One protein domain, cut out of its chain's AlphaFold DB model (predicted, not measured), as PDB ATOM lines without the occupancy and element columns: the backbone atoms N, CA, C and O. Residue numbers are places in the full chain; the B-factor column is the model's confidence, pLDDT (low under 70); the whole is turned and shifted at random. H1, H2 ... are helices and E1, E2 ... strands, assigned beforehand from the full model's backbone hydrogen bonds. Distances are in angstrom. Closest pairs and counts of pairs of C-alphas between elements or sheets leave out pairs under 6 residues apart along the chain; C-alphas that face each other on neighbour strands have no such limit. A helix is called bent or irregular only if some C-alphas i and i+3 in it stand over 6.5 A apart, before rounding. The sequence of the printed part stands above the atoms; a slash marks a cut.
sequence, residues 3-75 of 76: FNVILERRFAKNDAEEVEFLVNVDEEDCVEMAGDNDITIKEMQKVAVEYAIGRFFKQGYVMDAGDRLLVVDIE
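AT A GLANCE: This is residues 3 to 75 of the 76 residues of an uncharacterized protein of Paenibacillus xylanexedens (UniProt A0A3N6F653). A twisted sheet of three strands has one long helix, H2, packed across one face, while its other face is bare. The tip of the hairpin E1 and E2 makes one end of the elongated whole, and the small helix H1 with the loop after it makes the other. The printed part has 73 residues, with two named helices and three named strands in the order E1, E2, H1, H2, E3; the sheet runs E2, E1, E3, antiparallel, and the class is mixed. It is only just loose, close to compact, with a radius of gyration of the C-alphas of 13.6 A and spans of 44 by 25 by 18 A.

HOW THE PARTS SIT: E1, residues 3 to 12, is the inner strand and forms a hairpin with E2, residues 15 to 24, where N 5 and O 21 are 2.8 A apart, within hydrogen-bond range. On its other side is E3, residues 68 to 74, with N 6 and O 70 at 2.8 A. H2, residues 41 to 58, is on the sheet at a height of 8.1 A, over E2, E1 and E3, in two layers, a helix on one face of a sheet. It runs across the strands, only just, at 61 degrees to E2 on the local plane; its closest C-alphas to E2 are those of Ala 48 and Val 23, 5.8 A apart. H1, residues 27 to 34, is not on the sheet; it touches H2 through residues 43 to 47 of H2 alone, about perpendicular at 83 degrees, the closest C-alphas being those of Cys 30 and Met 44, 6.0 A. E2, H1 with H2, and E3 form a split strand-helix-strand unit, two strands running the same way with E1 between them, and its crossover is right-handed. Every O i to N i+4 pair is within hydrogen-bond range in H2, and 2 of 4 in H1.

IN THESE COORDINATES: E1 begins at C-alpha 3 (-29.208, 21.263, -19.729) and is 27.6 A long; E2 is 29.1 A. H1, 9.5 A, is irregular, with C-alphas 29 and 32 7.2 A apart. H2 is 25.8 A, and E3, 19.0 A, ends at C-alpha 74 (-26.194, 16.824, -19.244).

THE WHOLE: The two C-alphas farthest apart are those of Asn 14 and Asp 36, 45.0 A. The printed part has no cut and no long link. Residues 11 to 16 and residue 75 have pLDDT under 70.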
ATOM      1  N   PHE A   3     -30.024  20.390 -20.566       94.88
ATOM      2  CA  PHE A   3     -29.208  21.263 -19.729       94.88
ATOM      3  C   PHE A   3     -29.829  21.383 -18.339       94.88
ATOM      4  O   PHE A   3     -31.052  21.474 -18.214       94.88
ATOM      5  N   ASN A   4     -28.999  21.435 -17.302       94.81
ATOM      6  CA  ASN A   4     -29.412  21.924 -15.992       94.81
ATOM      7  C   ASN A   4     -29.083  23.411 -15.895       94.81
ATOM      8  O   ASN A   4     -27.919  23.794 -16.019       94.81
ATOM      9  N   VAL A   5     -30.096  24.245 -15.683       93.19
ATOM     10  CA  VAL A   5     -29.916  25.674 -15.446       93.19
ATOM     11  C   VAL A   5     -30.129  25.954 -13.968       93.19
ATOM     12  O   VAL A   5     -31.208  25.714 -13.431       93.19
ATOM     13  N   ILE A   6     -29.092  26.469 -13.317       92.56
ATOM     14  CA  ILE A   6     -29.047  26.693 -11.875       92.56
ATOM     15  C   ILE A   6     -29.060  28.193 -11.618       92.56
ATOM     16  O   ILE A   6     -28.175  28.912 -12.083       92.56
ATOM     17  N   LEU A   7     -30.053  28.661 -10.870       90.62
ATOM     18  CA  LEU A   7     -30.083  29.999 -10.300       90.62
ATOM     19  C   LEU A   7     -29.410  29.964  -8.928       90.62
ATOM     20  O   LEU A   7     -29.982  29.441  -7.976       90.62
ATOM     21  N   GLU A   8     -28.214  30.537  -8.832       89.62
ATOM     22  CA  GLU A   8     -27.530  30.773  -7.563       89.62
ATOM     23  C   GLU A   8     -27.880  32.169  -7.037       89.62
ATOM     24  O   GLU A   8     -27.557  33.184  -7.667       89.62
ATOM     25  N   ARG A   9     -28.456  32.235  -5.836       84.00
ATOM     26  CA  ARG A   9     -28.717  33.486  -5.119       84.00
ATOM     27  C   ARG A   9     -27.919  33.547  -3.829       84.00
ATOM     28  O   ARG A   9     -28.038  32.681  -2.970       84.00
ATOM     29  N   ARG A  10     -27.124  34.607  -3.662       75.50
ATOM     30  CA  ARG A  10     -26.317  34.828  -2.452       75.50
ATOM     31  C   ARG A  10     -26.958  35.890  -1.572       75.50
ATOM     32  O   ARG A  10     -26.985  37.061  -1.943       75.50
ATOM     33  N   PHE A  11     -27.405  35.496  -0.386       68.44
ATOM     34  CA  PHE A  11     -28.029  36.410   0.578       68.44
ATOM     35  C   PHE A  11     -27.028  36.936   1.614       68.44
ATOM     36  O   PHE A  11     -27.034  38.116   1.962       68.44
ATOM     37  N   ALA A  12     -26.128  36.071   2.087       61.72
ATOM     38  CA  ALA A  12     -25.061  36.391   3.033       61.72
ATOM     39  C   ALA A  12     -23.844  35.491   2.769       61.72
ATOM     40  O   ALA A  12     -23.920  34.550   1.988       61.72
ATOM     41  N   LYS A  13     -22.703  35.770   3.420       58.62
ATOM     42  CA  LYS A  13     -21.403  35.116   3.146       58.62
ATOM     43  C   LYS A  13     -21.423  33.575   3.143       58.62
ATOM     44  O   LYS A  13     -20.508  33.007   2.557       58.62
ATOM     45  N   ASN A  14     -22.427  32.942   3.759       57.41
ATOM     46  CA  ASN A  14     -22.558  31.488   3.876       57.41
ATOM     47  C   ASN A  14     -23.915  30.922   3.419       57.41
ATOM     48  O   ASN A  14     -24.072  29.707   3.464       57.41
ATOM     49  N   ASP A  15     -24.857  31.758   2.969       58.84
ATOM     50  CA  ASP A  15     -26.186  31.299   2.551       58.84
ATOM     51  C   ASP A  15     -26.345  31.537   1.047       58.84
ATOM     52  O   ASP A  15     -26.496  32.680   0.588       58.84
ATOM     53  N   ALA A  16     -26.251  30.441   0.294       68.00
ATOM     54  CA  ALA A  16     -26.574  30.374  -1.122       68.00
ATOM     55  C   ALA A  16     -27.830  29.510  -1.290       68.00
ATOM     56  O   ALA A  16     -27.879  28.387  -0.792       68.00
ATOM     57  N   GLU A  17     -28.845  30.055  -1.951       81.94
ATOM     58  CA  GLU A  17     -29.979  29.274  -2.445       81.94
ATOM     59  C   GLU A  17     -29.683  28.900  -3.894       81.94
ATOM     60  O   GLU A  17     -29.336  29.767  -4.701       81.94
ATOM     61  N   GLU A  18     -29.805  27.614  -4.203       87.31
ATOM     62  CA  GLU A  18     -29.666  27.084  -5.553       87.31
ATOM     63  C   GLU A  18     -31.021  26.545  -5.996       87.31
ATOM     64  O   GLU A  18     -31.612  25.684  -5.341       87.31
ATOM     65  N   VAL A  19     -31.524  27.081  -7.104       87.94
ATOM     66  CA  VAL A  19     -32.748  26.594  -7.738       87.94
ATOM     67  C   VAL A  19     -32.375  25.998  -9.079       87.94
ATOM     68  O   VAL A  19     -31.909  26.699  -9.976       87.94
ATOM     69  N   GLU A  20     -32.585  24.696  -9.209       90.50
ATOM     70  CA  GLU A  20     -32.252  23.942 -10.411       90.50
ATOM     71  C   GLU A  20     -33.464  23.789 -11.330       90.50
ATOM     72  O   GLU A  20     -34.596  23.563 -10.882       90.50
ATOM     73  N   PHE A  21     -33.223  23.872 -12.634       91.50
ATOM     74  CA  PHE A  21     -34.243  23.655 -13.642       91.50
ATOM     75  C   PHE A  21     -33.679  22.919 -14.857       91.50
ATOM     76  O   PHE A  21     -32.822  23.426 -15.578       91.50
ATOM     77  N   LEU A  22     -34.217  21.725 -15.112       93.06
ATOM     78  CA  LEU A  22     -33.869  20.926 -16.281       93.06
ATOM     79  C   LEU A  22     -34.603  21.440 -17.518       93.06
ATOM     80  O   LEU A  22     -35.834  21.538 -17.534       93.06
ATOM     81  N   VAL A  23     -33.840  21.719 -18.570       93.00
ATOM     82  CA  VAL A  23     -34.343  22.210 -19.849       93.00
ATOM     83  C   VAL A  23     -33.936  21.256 -20.956       93.00
ATOM     84  O   VAL A  23     -32.757  20.972 -21.141       93.00
ATOM     85  N   ASN A  24     -34.923  20.790 -21.716       93.12
ATOM     86  CA  ASN A  24     -34.683  20.137 -22.995       93.12
ATOM     87  C   ASN A  24     -34.739  21.206 -24.083       93.12
ATOM     88  O   ASN A  24     -35.683  21.996 -24.101       93.12
ATOM     89  N   VAL A  25     -33.722  21.229 -24.937       92.25
ATOM     90  CA  VAL A  25     -33.607  22.144 -26.072       92.25
ATOM     91  C   VAL A  25     -33.403  21.320 -27.328       92.25
ATOM     92  O   VAL A  25     -32.457  20.526 -27.394       92.25
ATOM     93  N   ASP A  26     -34.259  21.534 -28.313       92.44
ATOM     94  CA  ASP A  26     -34.137  20.930 -29.631       92.44
ATOM     95  C   ASP A  26     -33.540  21.938 -30.628       92.44
ATOM     96  O   ASP A  26     -33.487  23.144 -30.383       92.44
ATOM     97  N   GLU A  27     -33.024  21.448 -31.759       88.75
ATOM     98  CA  GLU A  27     -32.422  22.319 -32.783       88.75
ATOM     99  C   GLU A  27     -33.429  23.342 -33.327       88.75
ATOM    100  O   GLU A  27     -33.071  24.490 -33.583       88.75
ATOM    101  N   GLU A  28     -34.704  22.959 -33.430       91.19
ATOM    102  CA  GLU A  28     -35.786  23.849 -33.866       91.19
ATOM    103  C   GLU A  28     -35.925  25.079 -32.955       91.19
ATOM    104  O   GLU A  28     -36.130  26.187 -33.452       91.19
ATOM    105  N   ASP A  29     -35.713  24.917 -31.645       90.19
ATOM    106  CA  ASP A  29     -35.769  26.017 -30.673       90.19
ATOM    107  C   ASP A  29     -34.604  27.007 -30.850       90.19
ATOM    108  O   ASP A  29     -34.658  28.145 -30.384       90.19
ATOM    109  N   CYS A  30     -33.532  26.580 -31.522       91.69
ATOM    110  CA  CYS A  30     -32.302  27.348 -31.682       91.69
ATOM    111  C   CYS A  30     -32.242  28.139 -32.986       91.69
ATOM    112  O   CYS A  30     -31.336  28.958 -33.137       91.69
ATOM    113  N   VAL A  31     -33.180  27.927 -33.914       90.06
ATOM    114  CA  VAL A  31     -33.164  28.560 -35.244       90.06
ATOM    115  C   VAL A  31     -33.147  30.085 -35.131       90.06
ATOM    116  O   VAL A  31     -32.356  30.745 -35.800       90.06
ATOM    117  N   GLU A  32     -33.948  30.657 -34.229       87.44
ATOM    118  CA  GLU A  32     -33.977  32.111 -34.012       87.44
ATOM    119  C   GLU A  32     -32.656  32.645 -33.431       87.44
ATOM    120  O   GLU A  32     -32.203  33.727 -33.806       87.44
ATOM    121  N   MET A  33     -32.009  31.877 -32.547       86.81
ATOM    122  CA  MET A  33     -30.734  32.237 -31.912       86.81
ATOM    123  C   MET A  33     -29.531  32.092 -32.851       86.81
ATOM    124  O   MET A  33     -28.594  32.889 -32.777       86.81
ATOM    125  N   ALA A  34     -29.537  31.069 -33.705       86.00
ATOM    126  CA  ALA A  34     -28.463  30.779 -34.650       86.00
ATOM    127  C   ALA A  34     -28.545  31.663 -35.909       86.00
ATOM    128  O   ALA A  34     -27.511  32.032 -36.485       86.00
ATOM    129  N   GLY A  35     -29.762  32.046 -36.313       89.44
ATOM    130  CA  GLY A  35     -30.017  32.769 -37.554       89.44
ATOM    131  C   GLY A  35     -29.624  31.923 -38.765       89.44
ATOM    132  O   GLY A  35     -30.075  30.792 -38.907       89.44
ATOM    133  N   ASP A  36     -28.751  32.461 -39.619       91.12
ATOM    134  CA  ASP A  36     -28.231  31.760 -40.805       91.12
ATOM    135  C   ASP A  36     -27.004  30.868 -40.506       91.12
ATOM    136  O   ASP A  36     -26.412  30.305 -41.428       91.12
ATOM    137  N   ASN A  37     -26.569  30.780 -39.243       90.00
ATOM    138  CA  ASN A  37     -25.404  29.984 -38.850       90.00
ATOM    139  C   ASN A  37     -25.802  28.570 -38.415       90.00
ATOM    140  O   ASN A  37     -26.947  28.313 -38.048       90.00
ATOM    141  N   ASP A  38     -24.815  27.675 -38.376       92.69
ATOM    142  CA  ASP A  38     -24.989  26.354 -37.778       92.69
ATOM    143  C   ASP A  38     -25.335  26.471 -36.287       92.69
ATOM    144  O   ASP A  38     -24.769  27.290 -35.553       92.69
ATOM    145  N   ILE A  39     -26.242  25.611 -35.825       91.88
ATOM    146  CA  ILE A  39     -26.610  25.524 -34.413       91.88
ATOM    147  C   ILE A  39     -25.462  24.861 -33.654       91.88
ATOM    148  O   ILE A  39     -25.116  23.705 -33.907       91.88
ATOM    149  N   THR A  40     -24.879  25.579 -32.694       93.06
ATOM    150  CA  THR A  40     -23.867  25.023 -31.793       93.06
ATOM    151  C   THR A  40     -24.429  24.843 -30.385       93.06
ATOM    152  O   THR A  40     -25.478  25.379 -30.023       93.06
ATOM    153  N   ILE A  41     -23.685  24.124 -29.542       91.75
ATOM    154  CA  ILE A  41     -24.014  23.956 -28.118       91.75
ATOM    155  C   ILE A  41     -24.196  25.319 -27.432       91.75
ATOM    156  O   ILE A  41     -25.037  25.454 -26.550       91.75
ATOM    157  N   LYS A  42     -23.473  26.364 -27.860       91.69
ATOM    158  CA  LYS A  42     -23.614  27.705 -27.275       91.69
ATOM    159  C   LYS A  42     -24.980  28.324 -27.559       91.69
ATOM    160  O   LYS A  42     -25.520  28.990 -26.681       91.69
ATOM    161  N   GLU A  43     -25.532  28.144 -28.758       93.50
ATOM    162  CA  GLU A  43     -26.889  28.595 -29.080       93.50
ATOM    163  C   GLU A  43     -27.907  27.817 -28.245       93.50
ATOM    164  O   GLU A  43     -28.763  28.434 -27.612       93.50
ATOM    165  N   MET A  44     -27.740  26.497 -28.130       93.50
ATOM    166  CA  MET A  44     -28.607  25.661 -27.296       93.50
ATOM    167  C   MET A  44     -28.577  26.072 -25.812       93.50
ATOM    168  O   MET A  44     -29.622  26.176 -25.174       93.50
ATOM    169  N   GLN A  45     -27.399  26.390 -25.265       93.75
ATOM    170  CA  GLN A  45     -27.251  26.895 -23.895       93.75
ATOM    171  C   GLN A  45     -27.961  28.244 -23.690       93.75
ATOM    172  O   GLN A  45     -28.562  28.463 -22.639       93.75
ATOM    173  N   LYS A  46     -27.928  29.153 -24.677       93.31
ATOM    174  CA  LYS A  46     -28.659  30.432 -24.600       93.31
ATOM    175  C   LYS A  46     -30.168  30.206 -24.555       93.31
ATOM    176  O   LYS A  46     -30.835  30.797 -23.711       93.31
ATOM    177  N   VAL A  47     -30.690  29.323 -25.409       94.50
ATOM    178  CA  VAL A  47     -32.114  28.949 -25.398       94.50
ATOM    179  C   VAL A  47     -32.500  28.333 -24.051       94.50
ATOM    180  O   VAL A  47     -33.514  28.714 -23.464       94.50
ATOM    181  N   ALA A  48     -31.657  27.449 -23.503       94.88
ATOM    182  CA  ALA A  48     -31.890  26.859 -22.188       94.88
ATOM    183  C   ALA A  48     -32.030  27.928 -21.091       94.88
ATOM    184  O   ALA A  48     -32.936  27.856 -20.257       94.88
ATOM    185  N   VAL A  49     -31.172  28.952 -21.119       93.88
ATOM    186  CA  VAL A  49     -31.238  30.093 -20.195       93.88
ATOM    187  C   VAL A  49     -32.545  30.864 -20.350       93.88
ATOM    188  O   VAL A  49     -33.194  31.140 -19.343       93.88
ATOM    189  N   GLU A  50     -32.974  31.189 -21.570       93.56
ATOM    190  CA  GLU A  50     -34.232  31.920 -21.782       93.56
ATOM    191  C   GLU A  50     -35.448  31.146 -21.259       93.56
ATOM    192  O   GLU A  50     -36.321  31.713 -20.590       93.56
ATOM    193  N   TYR A  51     -35.478  29.832 -21.485       93.94
ATOM    194  CA  TYR A  51     -36.537  28.962 -20.977       93.94
ATOM    195  C   TYR A  51     -36.544  28.902 -19.450       93.94
ATOM    196  O   TYR A  51     -37.611  29.007 -18.832       93.94
ATOM    197  N   ALA A  52     -35.367  28.773 -18.835       93.31
ATOM    198  CA  ALA A  52     -35.223  28.759 -17.386       93.31
ATOM    199  C   ALA A  52     -35.644  30.099 -16.764       93.31
ATOM    200  O   ALA A  52     -36.452  30.111 -15.839       93.31
ATOM    201  N   ILE A  53     -35.212  31.232 -17.329       91.19
ATOM    202  CA  ILE A  53     -35.620  32.575 -16.891       91.19
ATOM    203  C   ILE A  53     -37.146  32.715 -16.935       91.19
ATOM    204  O   ILE A  53     -37.769  33.101 -15.943       91.19
ATOM    205  N   GLY A  54     -37.775  32.339 -18.054       91.06
ATOM    206  CA  GLY A  54     -39.231  32.382 -18.187       91.06
ATOM    207  C   GLY A  54     -39.961  31.516 -17.153       91.06
ATOM    208  O   GLY A  54     -41.072  31.847 -16.728       91.06
ATOM    209  N   ARG A  55     -39.349  30.413 -16.713       89.69
ATOM    210  CA  ARG A  55     -39.879  29.536 -15.661       89.69
ATOM    211  C   ARG A  55     -39.687  30.122 -14.268       89.69
ATOM    212  O   ARG A  55     -40.659  30.134 -13.514       89.69
ATOM    213  N   PHE A  56     -38.510  30.659 -13.957       88.88
ATOM    214  CA  PHE A  56     -38.237  31.336 -12.689       88.88
ATOM    215  C   PHE A  56     -39.203  32.507 -12.473       88.88
ATOM    216  O   PHE A  56     -39.863  32.572 -11.435       88.88
ATOM    217  N   PHE A  57     -39.419  33.346 -13.492       88.12
ATOM    218  CA  PHE A  57     -40.408  34.425 -13.414       88.12
ATOM    219  C   PHE A  57     -41.829  33.912 -13.139       88.12
ATOM    220  O   PHE A  57     -42.534  34.470 -12.300       88.12
ATOM    221  N   LYS A  58     -42.261  32.824 -13.795       89.25
ATOM    222  CA  LYS A  58     -43.586  32.214 -13.555       89.25
ATOM    223  C   LYS A  58     -43.736  31.626 -12.149       89.25
ATOM    224  O   LYS A  58     -44.855  31.546 -11.653       89.25
ATOM    225  N   GLN A  59     -42.637  31.214 -11.525       87.12
ATOM    226  CA  GLN A  59     -42.605  30.729 -10.145       87.12
ATOM    227  C   GLN A  59     -42.489  31.865  -9.111       87.12
ATOM    228  O   GLN A  59     -42.498  31.603  -7.913       87.12
ATOM    229  N   GLY A  60     -42.439  33.127  -9.556       85.00
ATOM    230  CA  GLY A  60     -42.386  34.298  -8.681       85.00
ATOM    231  C   GLY A  60     -40.974  34.723  -8.281       85.00
ATOM    232  O   GLY A  60     -40.828  35.598  -7.428       85.00
ATOM    233  N   TYR A  61     -39.937  34.151  -8.896       84.50
ATOM    234  CA  TYR A  61     -38.570  34.614  -8.694       84.50
ATOM    235  C   TYR A  61     -38.351  35.926  -9.455       84.50
ATOM    236  O   TYR A  61     -38.555  36.008 -10.666       84.50
ATOM    237  N   VAL A  62     -37.923  36.959  -8.730       82.56
ATOM    238  CA  VAL A  62     -37.436  38.226  -9.292       82.56
ATOM    239  C   VAL A  62     -35.920  38.165  -9.284       82.56
ATOM    240  O   VAL A  62     -35.354  37.996  -8.211       82.56
ATOM    241  N   MET A  63     -35.276  38.255 -10.448       81.44
ATOM    242  CA  MET A  63     -33.815  38.216 -10.538       81.44
ATOM    243  C   MET A  63     -33.188  39.528 -10.053       81.44
ATOM    244  O   MET A  63     -33.580  40.602 -10.512       81.44
ATOM    245  N   ASP A  64     -32.184  39.427  -9.185       82.75
ATOM    246  CA  ASP A  64     -31.404  40.550  -8.664       82.75
ATOM    247  C   ASP A  64     -29.990  40.590  -9.262       82.75
ATOM    248  O   ASP A  64     -29.457  39.590  -9.736       82.75
ATOM    249  N   ALA A  65     -29.320  41.746  -9.194       77.69
ATOM    250  CA  ALA A  65     -27.968  41.925  -9.747       77.69
ATOM    251  C   ALA A  65     -26.887  41.015  -9.114       77.69
ATOM    252  O   ALA A  65     -25.781  40.914  -9.642       77.69
ATOM    253  N   GLY A  66     -27.183  40.389  -7.969       80.31
ATOM    254  CA  GLY A  66     -26.313  39.414  -7.308       80.31
ATOM    255  C   GLY A  66     -26.558  37.961  -7.722       80.31
ATOM    256  O   GLY A  66     -25.745  37.104  -7.367       80.31
ATOM    257  N   ASP A  67     -27.640  37.692  -8.456       85.06
ATOM    258  CA  ASP A  67     -28.004  36.353  -8.905       85.06
ATOM    259  C   ASP A  67     -27.113  35.901 -10.064       85.06
ATOM    260  O   ASP A  67     -26.681  36.697 -10.906       85.06
ATOM    261  N   ARG A  68     -26.835  34.598 -10.120       88.06
ATOM    262  CA  ARG A  68     -26.054  33.983 -11.197       88.06
ATOM    263  C   ARG A  68     -26.820  32.827 -11.797       88.06
ATOM    264  O   ARG A  68     -27.439  32.053 -11.078       88.06
ATOM    265  N   LEU A  69     -26.739  32.710 -13.116       90.06
ATOM    266  CA  LEU A  69     -27.221  31.544 -13.838       90.06
ATOM    267  C   LEU A  69     -26.022  30.713 -14.283       90.06
ATOM    268  O   LEU A  69     -25.124  31.225 -14.955       90.06
ATOM    269  N   LEU A  70     -26.017  29.443 -13.900       92.31
ATOM    270  CA  LEU A  70     -25.075  28.444 -14.382       92.31
ATOM    271  C   LEU A  70     -25.818  27.498 -15.320       92.31
ATOM    272  O   LEU A  70     -26.947  27.112 -15.037       92.31
ATOM    273  N   VAL A  71     -25.185  27.127 -16.427       92.38
ATOM    274  CA  VAL A  71     -25.717  26.141 -17.372       92.38
ATOM    275  C   VAL A  71     -24.760  24.963 -17.378       92.38
ATOM    276  O   VAL A  71     -23.569  25.143 -17.636       92.38
ATOM    277  N   VAL A  72     -25.275  23.782 -17.055       92.19
ATOM    278  CA  VAL A  72     -24.514  22.536 -17.016       92.19
ATOM    279  C   VAL A  72     -25.076  21.598 -18.071       92.19
ATOM    280  O   VAL A  72     -26.263  21.270 -18.056       92.19
ATOM    281  N   ASP A  73     -24.214  21.172 -18.986       89.12
ATOM    282  CA  ASP A  73     -24.554  20.203 -20.021       89.12
ATOM    283  C   ASP A  73     -24.797  18.836 -19.366       89.12
ATOM    284  O   ASP A  73     -23.973  18.365 -18.578       89.12
ATOM    285  N   ILE A  74     -25.925  18.195 -19.680       84.75
ATOM    286  CA  ILE A  74     -26.194  16.824 -19.244       84.75
ATOM    287  C   ILE A  74     -25.875  15.899 -20.416       84.75
ATOM    288  O   ILE A  74     -26.646  15.791 -21.372       84.75
ATOM    289  N   GLU A  75     -24.711  15.256 -20.347       66.06
ATOM    290  CA  GLU A  75     -24.352  14.172 -21.261       66.06
ATOM    291  C   GLU A  75     -25.169  12.916 -20.912       66.06
ATOM    292  O   GLU A  75     -25.252  12.527 -19.743       66.06
TER     293      GLU A  75